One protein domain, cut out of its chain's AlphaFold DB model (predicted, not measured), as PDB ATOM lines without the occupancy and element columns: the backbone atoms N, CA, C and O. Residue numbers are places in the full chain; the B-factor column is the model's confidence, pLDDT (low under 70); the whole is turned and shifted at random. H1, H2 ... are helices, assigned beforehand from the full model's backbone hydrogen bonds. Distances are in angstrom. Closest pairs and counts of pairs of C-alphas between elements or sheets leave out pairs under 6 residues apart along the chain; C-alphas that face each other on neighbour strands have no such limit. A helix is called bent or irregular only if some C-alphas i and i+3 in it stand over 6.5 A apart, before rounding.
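AT A GLANCE: This is residues 301 to 366, 924 to 940 and 951 to 977 of the 1113 residues of an uncharacterized protein of Sphaerobolus stellatus (strain SS14) (UniProt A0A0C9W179). A loose cluster of helices has H1 in its middle, crossed by H3, with H2 near the start of H3 and H5 on another side of H1. H4 carries on beyond the end of H3 as an arm, and its residues 928 to 936, with 937 to 940, stick out. The printed part has 110 residues with six named helices, H1 to H6 in order, and no named strand; its class is all helix. It is loose, with a radius of gyration of the C-alphas of 17.6 A, and spans 58 by 43 by 24 A.

HOW THE PARTS SIT: H1, residues 312 to 321, touches H3, residues 351 to 365, about perpendicular at 89 degrees; C-alphas 318 and 354 are closest, 7.1 A apart. H2, residues 330 to 342, only just touches H3, with 3 pairs of C-alphas within 8 A, the closest being 330 and 351 at 7.2 A. H4, residues 924 to 936, touches H3 at a shallow tilt of 25 degrees, the same way; C-alphas 364 and 924 are closest at 5.2 A. H5, residues 953 to 958, is close but not clearly touching H1, C-alphas 315 and 955 being closest at 7.2 A; it meets H6, residues 961 to 969, only through their tight link. Every O i to N i+4 pair is within hydrogen-bond range in H1, H2, H3 and H5, against 5 of 9 in H4 and 3 of 5 in H6.

IN THESE COORDINATES: H1 begins at C-alpha 312 (159.737, 223.767, 168.462) and is 14.3 A long. H2 is 18.4 A, H3 20.7 A, H4 19.6 A, H5 8.5 A and H6 13.5 A long. H6 is irregular, with C-alphas 962 and 965 8.7 A apart, and ends at C-alpha 969 (145.613, 226.850, 156.235).

THE WHOLE: The C-alphas of Val 342 and Ser 938 are farthest apart, 59.2 A. Residues 367 to 923 and 941 to 950 are not printed; the C-alpha gaps are 9.4 A and 26.8 A. Mean pLDDT of the printed part is 75.8; residues 301 to 303, 924 to 940 and 972 to 977 are under 70.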
ATOM      1  N   GLY A 301     161.768 212.751 164.027       59.75
ATOM      2  CA  GLY A 301     160.925 211.851 164.814       59.75
ATOM      3  C   GLY A 301     161.548 211.241 166.080       59.75
ATOM      4  O   GLY A 301     160.918 210.361 166.668       59.75
ATOM      5  N   MET A 302     162.732 211.685 166.526       61.03
ATOM      6  CA  MET A 302     163.282 211.274 167.832       61.03
ATOM      7  C   MET A 302     162.628 211.976 169.033       61.03
ATOM      8  O   MET A 302     162.423 211.340 170.071       61.03
ATOM      9  N   ASP A 303     162.289 213.262 168.908       68.81
ATOM     10  CA  ASP A 303     161.583 214.005 169.955       68.81
ATOM     11  C   ASP A 303     160.111 213.549 170.032       68.81
ATOM     12  O   ASP A 303     159.415 213.470 169.019       68.81
ATOM     13  N   LYS A 304     159.635 213.220 171.241       74.12
ATOM     14  CA  LYS A 304     158.265 212.735 171.502       74.12
ATOM     15  C   LYS A 304     157.268 213.841 171.859       74.12
ATOM     16  O   LYS A 304     156.065 213.592 171.824       74.12
ATOM     17  N   GLU A 305     157.747 215.025 172.222       87.31
ATOM     18  CA  GLU A 305     156.956 216.226 172.497       87.31
ATOM     19  C   GLU A 305     156.718 217.044 171.215       87.31
ATOM     20  O   GLU A 305     155.629 217.601 171.049       87.31
ATOM     21  N   TRP A 306     157.682 217.036 170.284       87.44
ATOM     22  CA  TRP A 306     157.645 217.795 169.023       87.44
ATOM     23  C   TRP A 306     157.437 216.956 167.751       87.44
ATOM     24  O   TRP A 306     157.320 217.528 166.669       87.44
ATOM     25  N   PHE A 307     157.296 215.628 167.868       86.31
ATOM     26  CA  PHE A 307     157.089 214.699 166.744       86.31
ATOM     27  C   PHE A 307     156.086 215.209 165.677       86.31
ATOM     28  O   PHE A 307     154.962 215.590 166.034       86.31
ATOM     29  N   PRO A 308     156.408 215.125 164.366       84.50
ATOM     30  CA  PRO A 308     157.636 214.570 163.776       84.50
ATOM     31  C   PRO A 308     158.844 215.525 163.775       84.50
ATOM     32  O   PRO A 308     159.954 215.083 163.477       84.50
ATOM     33  N   TRP A 309     158.657 216.811 164.080       89.06
ATOM     34  CA  TRP A 309     159.747 217.787 164.100       89.06
ATOM     35  C   TRP A 309     160.754 217.469 165.225       89.06
ATOM     36  O   TRP A 309     160.366 216.918 166.257       89.06
ATOM     37  N   PRO A 310     162.050 217.792 165.045       84.00
ATOM     38  CA  PRO A 310     163.068 217.575 166.073       84.00
ATOM     39  C   PRO A 310     162.921 218.524 167.272       84.00
ATOM     40  O   PRO A 310     163.441 218.220 168.336       84.00
ATOM     41  N   ASP A 311     162.254 219.671 167.090       85.56
ATOM     42  CA  ASP A 311     162.057 220.710 168.102       85.56
ATOM     43  C   ASP A 311     160.998 221.747 167.668       85.56
ATOM     44  O   ASP A 311     160.476 221.734 166.544       85.56
ATOM     45  N   LYS A 312     160.700 222.668 168.590       88.56
ATOM     46  CA  LYS A 312     159.737 223.767 168.462       88.56
ATOM     47  C   LYS A 312     160.122 224.805 167.409       88.56
ATOM     48  O   LYS A 312     159.273 225.245 166.635       88.56
ATOM     49  N   GLU A 313     161.379 225.226 167.390       87.31
ATOM     50  CA  GLU A 313     161.879 226.293 166.518       87.31
ATOM     51  C   GLU A 313     161.807 225.853 165.049       87.31
ATOM     52  O   GLU A 313     161.385 226.615 164.175       87.31
ATOM     53  N   THR A 314     162.104 224.578 164.800       87.69
ATOM     54  CA  THR A 314     161.927 223.905 163.515       87.69
ATOM     55  C   THR A 314     160.458 223.794 163.111       87.69
ATOM     56  O   THR A 314     160.136 224.101 161.963       87.69
ATOM     57  N   TYR A 315     159.561 223.400 164.025       90.50
ATOM     58  CA  TYR A 315     158.114 223.373 163.764       90.50
ATOM     59  C   TYR A 315     157.595 224.753 163.322       90.50
ATOM     60  O   TYR A 315     156.921 224.864 162.298       90.50
ATOM     61  N   ILE A 316     157.973 225.821 164.035       89.44
ATOM     62  CA  ILE A 316     157.587 227.203 163.699       89.44
ATOM     63  C   ILE A 316     158.117 227.600 162.312       89.44
ATOM     64  O   ILE A 316     157.370 228.159 161.507       89.44
ATOM     65  N   VAL A 317     159.385 227.300 162.009       87.88
ATOM     66  CA  VAL A 317     160.007 227.625 160.714       87.88
ATOM     67  C   VAL A 317     159.357 226.869 159.549       87.88
ATOM     68  O   VAL A 317     159.084 227.482 158.516       87.88
ATOM     69  N   ASP A 318     159.077 225.573 159.706       88.81
ATOM     70  CA  ASP A 318     158.431 224.756 158.671       88.81
ATOM     71  C   ASP A 318     156.993 225.220 158.391       88.81
ATOM     72  O   ASP A 318     156.609 225.407 157.235       88.81
ATOM     73  N   VAL A 319     156.224 225.498 159.451       89.50
ATOM     74  CA  VAL A 319     154.851 226.009 159.343       89.50
ATOM     75  C   VAL A 319     154.811 227.375 158.659       89.50
ATOM     76  O   VAL A 319     154.046 227.549 157.711       89.50
ATOM     77  N   LEU A 320     155.645 228.336 159.082       87.69
ATOM     78  CA  LEU A 320     155.658 229.687 158.503       87.69
ATOM     79  C   LEU A 320     156.058 229.701 157.021       87.69
ATOM     80  O   LEU A 320     155.539 230.512 156.256       87.69
ATOM     81  N   ARG A 321     156.971 228.819 156.600       85.25
ATOM     82  CA  ARG A 321     157.473 228.780 155.217       85.25
ATOM     83  C   ARG A 321     156.439 228.276 154.208       85.25
ATOM     84  O   ARG A 321     156.507 228.635 153.033       85.25
ATOM     85  N   HIS A 322     155.508 227.434 154.652       86.62
ATOM     86  CA  HIS A 322     154.656 226.622 153.783       86.62
ATOM     87  C   HIS A 322     153.153 226.957 153.890       86.62
ATOM     88  O   HIS A 322     152.310 226.175 153.449       86.62
ATOM     89  N   ILE A 323     152.812 228.143 154.414       86.00
ATOM     90  CA  ILE A 323     151.443 228.688 154.435       86.00
ATOM     91  C   ILE A 323     150.939 228.889 152.987       86.00
ATOM     92  O   ILE A 323     151.494 229.735 152.278       86.00
ATOM     93  N   PRO A 324     149.865 228.210 152.528       76.88
ATOM     94  CA  PRO A 324     149.480 228.183 151.108       76.88
ATOM     95  C   PRO A 324     149.224 229.558 150.469       76.88
ATOM     96  O   PRO A 324     149.478 229.765 149.282       76.88
ATOM     97  N   ARG A 325     148.733 230.527 151.252       76.00
ATOM     98  CA  ARG A 325     148.389 231.883 150.778       76.00
ATOM     99  C   ARG A 325     149.472 232.937 151.048       76.00
ATOM    100  O   ARG A 325     149.365 234.057 150.534       76.00
ATOM    101  N   ILE A 326     150.532 232.583 151.782       78.94
ATOM    102  CA  ILE A 326     151.633 233.476 152.191       78.94
ATOM    103  C   ILE A 326     152.994 232.789 151.965       78.94
ATOM    104  O   ILE A 326     153.877 232.813 152.813       78.94
ATOM    105  N   ALA A 327     153.167 232.152 150.804       73.38
ATOM    106  CA  ALA A 327     154.438 231.543 150.417       73.38
ATOM    107  C   ALA A 327     155.552 232.607 150.325       73.38
ATOM    108  O   ALA A 327     155.551 233.448 149.422       73.38
ATOM    109  N   PHE A 328     156.496 232.573 151.269       79.44
ATOM    110  CA  PHE A 328     157.642 233.483 151.318       79.44
ATOM    111  C   PHE A 328     158.752 233.040 150.358       79.44
ATOM    112  O   PHE A 328     159.072 231.853 150.265       79.44
ATOM    113  N   SER A 329     159.416 233.995 149.703       80.69
ATOM    114  CA  SER A 329     160.708 233.729 149.060       80.69
ATOM    115  C   SER A 329     161.806 233.519 150.111       80.69
ATOM    116  O   SER A 329     161.719 234.044 151.223       80.69
ATOM    117  N   ASP A 330     162.888 232.814 149.759       83.19
ATOM    118  CA  ASP A 330     164.041 232.641 150.664       83.19
ATOM    119  C   ASP A 330     164.615 233.995 151.141       83.19
ATOM    120  O   ASP A 330     165.092 234.101 152.269       83.19
ATOM    121  N   ALA A 331     164.524 235.053 150.324       83.50
ATOM    122  CA  ALA A 331     164.947 236.402 150.702       83.50
ATOM    123  C   ALA A 331     164.024 237.034 151.760       83.50
ATOM    124  O   ALA A 331     164.513 237.579 152.746       83.50
ATOM    125  N   GLN A 332     162.699 236.917 151.602       87.25
ATOM    126  CA  GLN A 332     161.735 237.375 152.612       87.25
ATOM    127  C   GLN A 332     161.877 236.579 153.916       87.25
ATOM    128  O   GLN A 332     161.859 237.156 155.003       87.25
ATOM    129  N   PHE A 333     162.089 235.265 153.815       86.12
ATOM    130  CA  PHE A 333     162.291 234.408 154.980       86.12
ATOM    131  C   PHE A 333     163.612 234.716 155.707       86.12
ATOM    132  O   PHE A 333     163.662 234.657 156.933       86.12
ATOM    133  N   LYS A 334     164.662 235.152 154.990       86.12
ATOM    134  CA  LYS A 334     165.899 235.666 155.607       86.12
ATOM    135  C   LYS A 334     165.632 236.876 156.514       86.12
ATOM    136  O   LYS A 334     166.247 236.973 157.571       86.12
ATOM    137  N   THR A 335     164.692 237.752 156.150       88.44
ATOM    138  CA  THR A 335     164.265 238.880 156.999       88.44
ATOM    139  C   THR A 335     163.528 238.411 158.257       88.44
ATOM    140  O   THR A 335     163.747 238.973 159.327       88.44
ATOM    141  N   VAL A 336     162.707 237.354 158.169       88.19
ATOM    142  CA  VAL A 336     162.044 236.746 159.343       88.19
ATOM    143  C   VAL A 336     163.078 236.144 160.302       88.19
ATOM    144  O   VAL A 336     163.034 236.414 161.499       88.19
ATOM    145  N   LEU A 337     164.057 235.399 159.778       86.19
ATOM    146  CA  LEU A 337     165.150 234.830 160.576       86.19
ATOM    147  C   LEU A 337     166.024 235.915 161.231       86.19
ATOM    148  O   LEU A 337     166.390 235.783 162.396       86.19
ATOM    149  N   TRP A 338     166.308 237.013 160.523       86.25
ATOM    150  CA  TRP A 338     166.983 238.180 161.103       86.25
ATOM    151  C   TRP A 338     166.170 238.806 162.246       86.25
ATOM    152  O   TRP A 338     166.727 239.096 163.302       86.25
ATOM    153  N   ALA A 339     164.852 238.959 162.077       88.06
ATOM    154  CA  ALA A 339     163.983 239.493 163.124       88.06
ATOM    155  C   ALA A 339     163.935 238.580 164.364       88.06
ATOM    156  O   ALA A 339     163.938 239.084 165.485       88.06
ATOM    157  N   PHE A 340     163.959 237.254 164.190       88.62
ATOM    158  CA  PHE A 340     164.096 236.305 165.302       88.62
ATOM    159  C   PHE A 340     165.443 236.451 166.028       88.62
ATOM    160  O   PHE A 340     165.459 236.456 167.258       88.62
ATOM    161  N   GLY A 341     166.544 236.662 165.297       81.12
ATOM    162  CA  GLY A 341     167.852 236.968 165.889       81.12
ATOM    163  C   GLY A 341     167.840 238.255 166.722       81.12
ATOM    164  O   GLY A 341     168.261 238.240 167.874       81.12
ATOM    165  N   VAL A 342     167.271 239.346 166.190       84.50
ATOM    166  CA  VAL A 342     167.111 240.633 166.906       84.50
ATOM    167  C   VAL A 342     166.216 240.509 168.148       84.50
ATOM    168  O   VAL A 342     166.439 241.202 169.137       84.50
ATOM    169  N   LEU A 343     165.227 239.612 168.123       87.81
ATOM    170  CA  LEU A 343     164.381 239.274 169.276       87.81
ATOM    171  C   LEU A 343     165.031 238.249 170.233       87.81
ATOM    172  O   LEU A 343     164.358 237.754 171.138       87.81
ATOM    173  N   SER A 344     166.318 237.940 170.051       82.62
ATOM    174  CA  SER A 344     167.110 237.006 170.862       82.62
ATOM    175  C   SER A 344     166.533 235.585 170.945       82.62
ATOM    176  O   SER A 344     166.686 234.902 171.958       82.62
ATOM    177  N   VAL A 345     165.881 235.118 169.876       80.56
ATOM    178  CA  VAL A 345     165.454 233.717 169.747       80.56
ATOM    179  C   VAL A 345     166.673 232.869 169.371       80.56
ATOM    180  O   VAL A 345     167.249 233.051 168.299       80.56
ATOM    181  N   SER A 346     167.079 231.952 170.252       78.12
ATOM    182  CA  SER A 346     168.182 231.019 169.997       78.12
ATOM    183  C   SER A 346     167.750 229.832 169.126       78.12
ATOM    184  O   SER A 346     166.565 229.625 168.872       78.12
ATOM    185  N   ASP A 347     168.730 229.049 168.666       76.81
ATOM    186  CA  ASP A 347     168.558 227.704 168.085       76.81
ATOM    187  C   ASP A 347     167.727 227.596 166.795       76.81
ATOM    188  O   ASP A 347     167.548 226.494 166.269       76.81
ATOM    189  N   VAL A 348     167.292 228.727 166.237       82.50
ATOM    190  CA  VAL A 348     166.536 228.806 164.984       82.50
ATOM    191  C   VAL A 348     167.345 228.188 163.827       82.50
ATOM    192  O   VAL A 348     168.507 228.560 163.621       82.50
ATOM    193  N   PRO A 349     166.760 227.272 163.030       82.88
ATOM    194  CA  PRO A 349     167.440 226.695 161.878       82.88
ATOM    195  C   PRO A 349     167.623 227.721 160.749       82.88
ATOM    196  O   PRO A 349     166.715 228.476 160.397       82.88
ATOM    197  N   SER A 350     168.801 227.702 160.124       82.62
ATOM    198  CA  SER A 350     169.099 228.507 158.934       82.62
ATOM    199  C   SER A 350     168.301 228.039 157.705       82.62
ATOM    200  O   SER A 350     167.736 226.947 157.683       82.62
ATOM    201  N   ILE A 351     168.283 228.834 156.627       81.88
ATOM    202  CA  ILE A 351     167.531 228.508 155.395       81.88
ATOM    203  C   ILE A 351     167.978 227.172 154.772       81.88
ATOM    204  O   ILE A 351     167.141 226.461 154.210       81.88
ATOM    205  N   SER A 352     169.266 226.818 154.863       81.88
ATOM    206  CA  SER A 352     169.792 225.530 154.388       81.88
ATOM    207  C   SER A 352     169.344 224.377 155.284       81.88
ATOM    208  O   SER A 352     168.747 223.431 154.775       81.88
ATOM    209  N   VAL A 353     169.504 224.498 156.605       80.62
ATOM    210  CA  VAL A 353     169.036 223.492 157.578       80.62
ATOM    211  C   VAL A 353     167.518 223.284 157.458       80.62
ATOM    212  O   VAL A 353     167.052 222.155 157.358       80.62
ATOM    213  N   GLY A 354     166.733 224.354 157.319       82.25
ATOM    214  CA  GLY A 354     165.290 224.271 157.067       82.25
ATOM    215  C   GLY A 354     164.912 223.664 155.704       82.25
ATOM    216  O   GLY A 354     163.801 223.166 155.555       82.25
ATOM    217  N   LYS A 355     165.802 223.678 154.694       84.56
ATOM    218  CA  LYS A 355     165.622 222.908 153.441       84.56
ATOM    219  C   LYS A 355     165.984 221.428 153.624       84.56
ATOM    220  O   LYS A 355     165.359 220.582 152.994       84.56
ATOM    221  N   GLU A 356     166.978 221.113 154.450       83.31
ATOM    222  CA  GLU A 356     167.382 219.736 154.774       83.31
ATOM    223  C   GLU A 356     166.301 219.021 155.602       83.31
ATOM    224  O   GLU A 356     165.891 217.914 155.250       83.31
ATOM    225  N   ILE A 357     165.750 219.689 156.620       81.75
ATOM    226  CA  ILE A 357     164.659 219.152 157.444       81.75
ATOM    227  C   ILE A 357     163.378 218.967 156.622       81.75
ATOM    228  O   ILE A 357     162.750 217.916 156.705       81.75
ATOM    229  N   ASP A 358     162.998 219.938 155.786       84.25
ATOM    230  CA  ASP A 358     161.823 219.793 154.917       84.25
ATOM    231  C   ASP A 358     161.966 218.623 153.924       84.25
ATOM    232  O   ASP A 358     161.012 217.866 153.744       84.25
ATOM    233  N   LYS A 359     163.159 218.409 153.338       84.44
ATOM    234  CA  LYS A 359     163.444 217.205 152.531       84.44
ATOM    235  C   LYS A 359     163.167 215.927 153.344       84.44
ATOM    236  O   LYS A 359     162.531 215.013 152.823       84.44
ATOM    237  N   ALA A 360     163.602 215.869 154.605       82.50
ATOM    238  CA  ALA A 360     163.422 214.705 155.477       82.50
ATOM    239  C   ALA A 360     161.962 214.504 155.946       82.50
ATOM    240  O   ALA A 360     161.479 213.369 155.981       82.50
ATOM    241  N   LEU A 361     161.225 215.579 156.237       84.25
ATOM    242  CA  LEU A 361     159.788 215.530 156.546       84.25
ATOM    243  C   LEU A 361     158.971 215.091 155.322       84.25
ATOM    244  O   LEU A 361     158.140 214.191 155.428       84.25
ATOM    245  N   GLN A 362     159.242 215.649 154.139       85.62
ATOM    246  CA  GLN A 362     158.543 215.239 152.918       85.62
ATOM    247  C   GLN A 362     158.845 213.778 152.556       85.62
ATOM    248  O   GLN A 362     157.931 213.048 152.178       85.62
ATOM    249  N   ALA A 363     160.093 213.326 152.722       78.75
ATOM    250  CA  ALA A 363     160.462 211.931 152.504       78.75
ATOM    251  C   ALA A 363     159.737 210.984 153.475       78.75
ATOM    252  O   ALA A 363     159.156 209.996 153.033       78.75
ATOM    253  N   SER A 364     159.732 211.298 154.775       73.88
ATOM    254  CA  SER A 364     159.210 210.410 155.825       73.88
ATOM    255  C   SER A 364     157.685 210.372 155.943       73.88
ATOM    256  O   SER A 364     157.153 209.328 156.315       73.88
ATOM    257  N   CYS A 365     156.982 211.476 155.666       75.56
ATOM    258  CA  CYS A 365     155.542 211.600 155.938       75.56
ATOM    259  C   CYS A 365     154.771 212.536 154.978       75.56
ATOM    260  O   CYS A 365     153.605 212.846 155.230       75.56
ATOM    261  N   GLY A 366     155.385 212.974 153.873       76.12
ATOM    262  CA  GLY A 366     154.741 213.776 152.828       76.12
ATOM    263  C   GLY A 366     154.378 212.992 151.558       76.12
ATOM    264  O   GLY A 366     154.865 211.886 151.315       76.12
ATOM    265  N   LYS A 924     157.361 206.387 156.611       66.81
ATOM    266  CA  LYS A 924     157.875 205.392 155.637       66.81
ATOM    267  C   LYS A 924     158.994 204.491 156.178       66.81
ATOM    268  O   LYS A 924     159.072 203.321 155.833       66.81
ATOM    269  N   PHE A 925     159.812 204.988 157.108       61.12
ATOM    270  CA  PHE A 925     160.864 204.194 157.758       61.12
ATOM    271  C   PHE A 925     160.344 203.055 158.662       61.12
ATOM    272  O   PHE A 925     161.111 202.161 159.002       61.12
ATOM    273  N   LYS A 926     159.058 203.056 159.044       54.06
ATOM    274  CA  LYS A 926     158.381 201.921 159.709       54.06
ATOM    275  C   LYS A 926     157.617 201.020 158.734       54.06
ATOM    276  O   LYS A 926     157.184 199.934 159.109       54.06
ATOM    277  N   GLU A 927     157.409 201.484 157.507       52.50
ATOM    278  CA  GLU A 927     156.663 200.777 156.466       52.50
ATOM    279  C   GLU A 927     157.460 199.556 155.977       52.50
ATOM    280  O   GLU A 927     156.925 198.449 155.901       52.50
ATOM    281  N   GLU A 928     158.772 199.730 155.768       53.78
ATOM    282  CA  GLU A 928     159.710 198.660 155.393       53.78
ATOM    283  C   GLU A 928     159.752 197.529 156.443       53.78
ATOM    284  O   GLU A 928     159.547 196.360 156.107       53.78
ATOM    285  N   GLU A 929     159.912 197.868 157.732       53.22
ATOM    286  CA  GLU A 929     159.925 196.891 158.838       53.22
ATOM    287  C   GLU A 929     158.613 196.095 158.961       53.22
ATOM    288  O   GLU A 929     158.610 194.955 159.439       53.22
ATOM    289  N   TRP A 930     157.483 196.680 158.552       49.62
ATOM    290  CA  TRP A 930     156.176 196.024 158.581       49.62
ATOM    291  C   TRP A 930     155.975 195.053 157.408       49.62
ATOM    292  O   TRP A 930     155.452 193.946 157.607       49.62
ATOM    293  N   PHE A 931     156.422 195.421 156.203       47.31
ATOM    294  CA  PHE A 931     156.341 194.550 155.026       47.31
ATOM    295  C   PHE A 931     157.127 193.244 155.221       47.31
ATOM    296  O   PHE A 931     156.602 192.163 154.926       47.31
ATOM    297  N   ASP A 932     158.333 193.312 155.792       52.50
ATOM    298  CA  ASP A 932     159.139 192.123 156.097       52.50
ATOM    299  C   ASP A 932     158.459 191.196 157.119       52.50
ATOM    300  O   ASP A 932     158.494 189.970 156.978       52.50
ATOM    301  N   GLN A 933     157.760 191.746 158.114       51.38
ATOM    302  CA  GLN A 933     157.015 190.939 159.086       51.38
ATOM    303  C   GLN A 933     155.795 190.246 158.456       51.38
ATOM    304  O   GLN A 933     155.558 189.061 158.710       51.38
ATOM    305  N   CYS A 934     155.051 190.943 157.592       45.41
ATOM    306  CA  CYS A 934     153.844 190.405 156.951       45.41
ATOM    307  C   CYS A 934     154.124 189.318 155.904       45.41
ATOM    308  O   CYS A 934     153.276 188.447 155.685       45.41
ATOM    309  N   ASN A 935     155.301 189.338 155.273       49.16
ATOM    310  CA  ASN A 935     155.724 188.288 154.343       49.16
ATOM    311  C   ASN A 935     156.091 186.971 155.052       49.16
ATOM    312  O   ASN A 935     155.968 185.905 154.448       49.16
ATOM    313  N   ASN A 936     156.505 187.026 156.323       46.66
ATOM    314  CA  ASN A 936     157.002 185.863 157.064       46.66
ATOM    315  C   ASN A 936     155.933 185.115 157.887       46.66
ATOM    316  O   ASN A 936     156.127 183.937 158.185       46.66
ATOM    317  N   ASP A 937     154.803 185.742 158.245       46.00
ATOM    318  CA  ASP A 937     153.751 185.095 159.044       46.00
ATOM    319  C   ASP A 937     152.330 185.455 158.576       46.00
ATOM    320  O   ASP A 937     151.803 186.541 158.823       46.00
ATOM    321  N   SER A 938     151.662 184.488 157.940       43.38
ATOM    322  CA  SER A 938     150.288 184.648 157.441       43.38
ATOM    323  C   SER A 938     149.219 184.869 158.521       43.38
ATOM    324  O   SER A 938     148.122 185.315 158.179       43.38
ATOM    325  N   SER A 939     149.515 184.589 159.797       42.06
ATOM    326  CA  SER A 939     148.581 184.795 160.913       42.06
ATOM    327  C   SER A 939     148.543 186.244 161.418       42.06
ATOM    328  O   SER A 939     147.550 186.655 162.014       42.06
ATOM    329  N   LYS A 940     149.570 187.050 161.114       41.59
ATOM    330  CA  LYS A 940     149.727 188.438 161.593       41.59
ATOM    331  C   LYS A 940     149.124 189.504 160.671       41.59
ATOM    332  O   LYS A 940     149.454 190.675 160.783       41.59
ATOM    333  N   ILE A 951     150.782 213.870 164.909       88.62
ATOM    334  CA  ILE A 951     151.634 214.884 165.551       88.62
ATOM    335  C   ILE A 951     151.542 214.818 167.084       88.62
ATOM    336  O   ILE A 951     150.509 214.438 167.649       88.62
ATOM    337  N   ALA A 952     152.629 215.190 167.757       88.38
ATOM    338  CA  ALA A 952     152.667 215.288 169.210       88.38
ATOM    339  C   ALA A 952     151.833 216.472 169.739       88.38
ATOM    340  O   ALA A 952     151.430 217.379 169.005       88.38
ATOM    341  N   SER A 953     151.558 216.458 171.045       86.12
ATOM    342  CA  SER A 953     150.625 217.393 171.680       86.12
ATOM    343  C   SER A 953     151.098 218.847 171.710       86.12
ATOM    344  O   SER A 953     150.246 219.730 171.759       86.12
ATOM    345  N   ALA A 954     152.408 219.126 171.677       89.12
ATOM    346  CA  ALA A 954     152.899 220.505 171.691       89.12
ATOM    347  C   ALA A 954     152.706 221.214 170.329       89.12
ATOM    348  O   ALA A 954     152.094 222.287 170.326       89.12
ATOM    349  N   PRO A 955     153.056 220.608 169.168       90.50
ATOM    350  CA  PRO A 955     152.594 221.069 167.857       90.50
ATOM    351  C   PRO A 955     151.065 221.209 167.760       90.50
ATOM    352  O   PRO A 955     150.568 222.244 167.314       90.50
ATOM    353  N   GLU A 956     150.305 220.209 168.229       86.88
ATOM    354  CA  GLU A 956     148.833 220.219 168.152       86.88
ATOM    355  C   GLU A 956     148.191 221.322 169.016       86.88
ATOM    356  O   GLU A 956     147.135 221.852 168.676       86.88
ATOM    357  N   TYR A 957     148.811 221.681 170.143       86.50
ATOM    358  CA  TYR A 957     148.395 222.822 170.955       86.50
ATOM    359  C   TYR A 957     148.773 224.149 170.285       86.50
ATOM    360  O   TYR A 957     147.935 225.046 170.182       86.50
ATOM    361  N   MET A 958     150.011 224.271 169.787       86.62
ATOM    362  CA  MET A 958     150.481 225.498 169.141       86.62
ATOM    363  C   MET A 958     149.667 225.870 167.898       86.62
ATOM    364  O   MET A 958     149.414 227.054 167.689       86.62
ATOM    365  N   SER A 959     149.217 224.892 167.105       84.94
ATOM    366  CA  SER A 959     148.401 225.136 165.904       84.94
ATOM    367  C   SER A 959     147.064 225.840 166.192       84.94
ATOM    368  O   SER A 959     146.534 226.541 165.328       84.94
ATOM    369  N   LYS A 960     146.540 225.699 167.418       83.19
ATOM    370  CA  LYS A 960     145.244 226.238 167.868       83.19
ATOM    371  C   LYS A 960     145.363 227.602 168.560       83.19
ATOM    372  O   LYS A 960     144.349 228.240 168.845       83.19
ATOM    373  N   ILE A 961     146.582 228.079 168.835       82.25
ATOM    374  CA  ILE A 961     146.805 229.393 169.457       82.25
ATOM    375  C   ILE A 961     146.274 230.485 168.521       82.25
ATOM    376  O   ILE A 961     146.691 230.570 167.370       82.25
ATOM    377  N   ARG A 962     145.360 231.328 169.027       79.69
ATOM    378  CA  ARG A 962     144.686 232.398 168.259       79.69
ATOM    379  C   ARG A 962     144.053 231.908 166.943       79.69
ATOM    380  O   ARG A 962     144.094 232.628 165.961       79.69
ATOM    381  N   ASN A 963     143.528 230.681 166.924       77.94
ATOM    382  CA  ASN A 963     142.909 230.053 165.750       77.94
ATOM    383  C   ASN A 963     143.794 229.974 164.482       77.94
ATOM    384  O   ASN A 963     143.301 229.848 163.363       77.94
ATOM    385  N   PHE A 964     145.120 230.006 164.663       83.69
ATOM    386  CA  PHE A 964     146.088 230.163 163.577       83.69
ATOM    387  C   PHE A 964     145.960 229.117 162.456       83.69
ATOM    388  O   PHE A 964     145.971 229.480 161.282       83.69
ATOM    389  N   ALA A 965     145.854 227.820 162.770       81.88
ATOM    390  CA  ALA A 965     145.823 226.799 161.721       81.88
ATOM    391  C   ALA A 965     144.518 226.808 160.887       81.88
ATOM    392  O   ALA A 965     144.633 226.798 159.657       81.88
ATOM    393  N   PRO A 966     143.308 226.907 161.480       81.00
ATOM    394  CA  PRO A 966     142.081 227.181 160.731       81.00
ATOM    395  C   PRO A 966     142.149 228.419 159.836       81.00
ATOM    396  O   PRO A 966     141.864 228.311 158.647       81.00
ATOM    397  N   GLU A 967     142.605 229.568 160.339       79.94
ATOM    398  CA  GLU A 967     142.649 230.809 159.548       79.94
ATOM    399  C   GLU A 967     143.656 230.734 158.383       79.94
ATOM    400  O   GLU A 967     143.329 231.064 157.235       79.94
ATOM    401  N   MET A 968     144.878 230.261 158.660       82.56
ATOM    402  CA  MET A 968     146.028 230.379 157.749       82.56
ATOM    403  C   MET A 968     146.146 229.222 156.748       82.56
ATOM    404  O   MET A 968     146.647 229.419 155.637       82.56
ATOM    405  N   PHE A 969     145.673 228.027 157.115       81.00
ATOM    406  CA  PHE A 969     145.613 226.850 156.235       81.00
ATOM    407  C   PHE A 969     144.183 226.557 155.745       81.00
ATOM    408  O   PHE A 969     143.978 225.575 155.034       81.00
ATOM    409  N   ARG A 970     143.201 227.407 156.103       76.62
ATOM    410  CA  ARG A 970     141.765 227.255 155.788       76.62
ATOM    411  C   ARG A 970     141.218 225.875 156.179       76.62
ATOM    412  O   ARG A 970     140.340 225.349 155.504       76.62
ATOM    413  N   ILE A 971     141.743 225.293 157.265       75.62
ATOM    414  CA  ILE A 971     141.314 223.983 157.776       75.62
ATOM    415  C   ILE A 971     139.839 224.059 158.150       75.62
ATOM    416  O   ILE A 971     139.430 224.980 158.854       75.62
ATOM    417  N   ALA A 972     139.054 223.069 157.721       61.62
ATOM    418  CA  ALA A 972     137.687 222.928 158.191       61.62
ATOM    419  C   ALA A 972     137.683 222.715 159.715       61.62
ATOM    420  O   ALA A 972     138.056 221.650 160.222       61.62
ATOM    421  N   GLU A 973     137.257 223.737 160.457       56.97
ATOM    422  CA  GLU A 973     136.818 223.557 161.837       56.97
ATOM    423  C   GLU A 973     135.679 222.530 161.870       56.97
ATOM    424  O   GLU A 973     134.970 222.330 160.877       56.97
ATOM    425  N   ASP A 974     135.496 221.857 163.009       43.19
ATOM    426  CA  ASP A 974     134.270 221.070 163.140       43.19
ATOM    427  C   ASP A 974     133.114 222.068 163.122       43.19
ATOM    428  O   ASP A 974     133.131 223.040 163.874       43.19
ATOM    429  N   MET A 975     132.071 221.821 162.325       38.00
ATOM    430  CA  MET A 975     130.824 222.591 162.426       38.00
ATOM    431  C   MET A 975     130.009 222.194 163.674       38.00
ATOM    432  O   MET A 975     128.778 222.110 163.636       38.00
ATOM    433  N   THR A 976     130.713 221.983 164.791       33.84
ATOM    434  CA  THR A 976     130.226 222.099 166.165       33.84
ATOM    435  C   THR A 976     129.839 223.553 166.419       33.84
ATOM    436  O   THR A 976     130.579 224.298 167.049       33.84
ATOM    437  N   GLU A 977     128.681 223.913 165.867       38.47
ATOM    438  CA  GLU A 977     127.855 225.069 166.217       38.47
ATOM    439  C   GLU A 977     128.628 226.387 166.362       38.47
ATOM    440  O   GLU A 977     129.081 226.732 167.452       38.47
TER     441      GLU A 977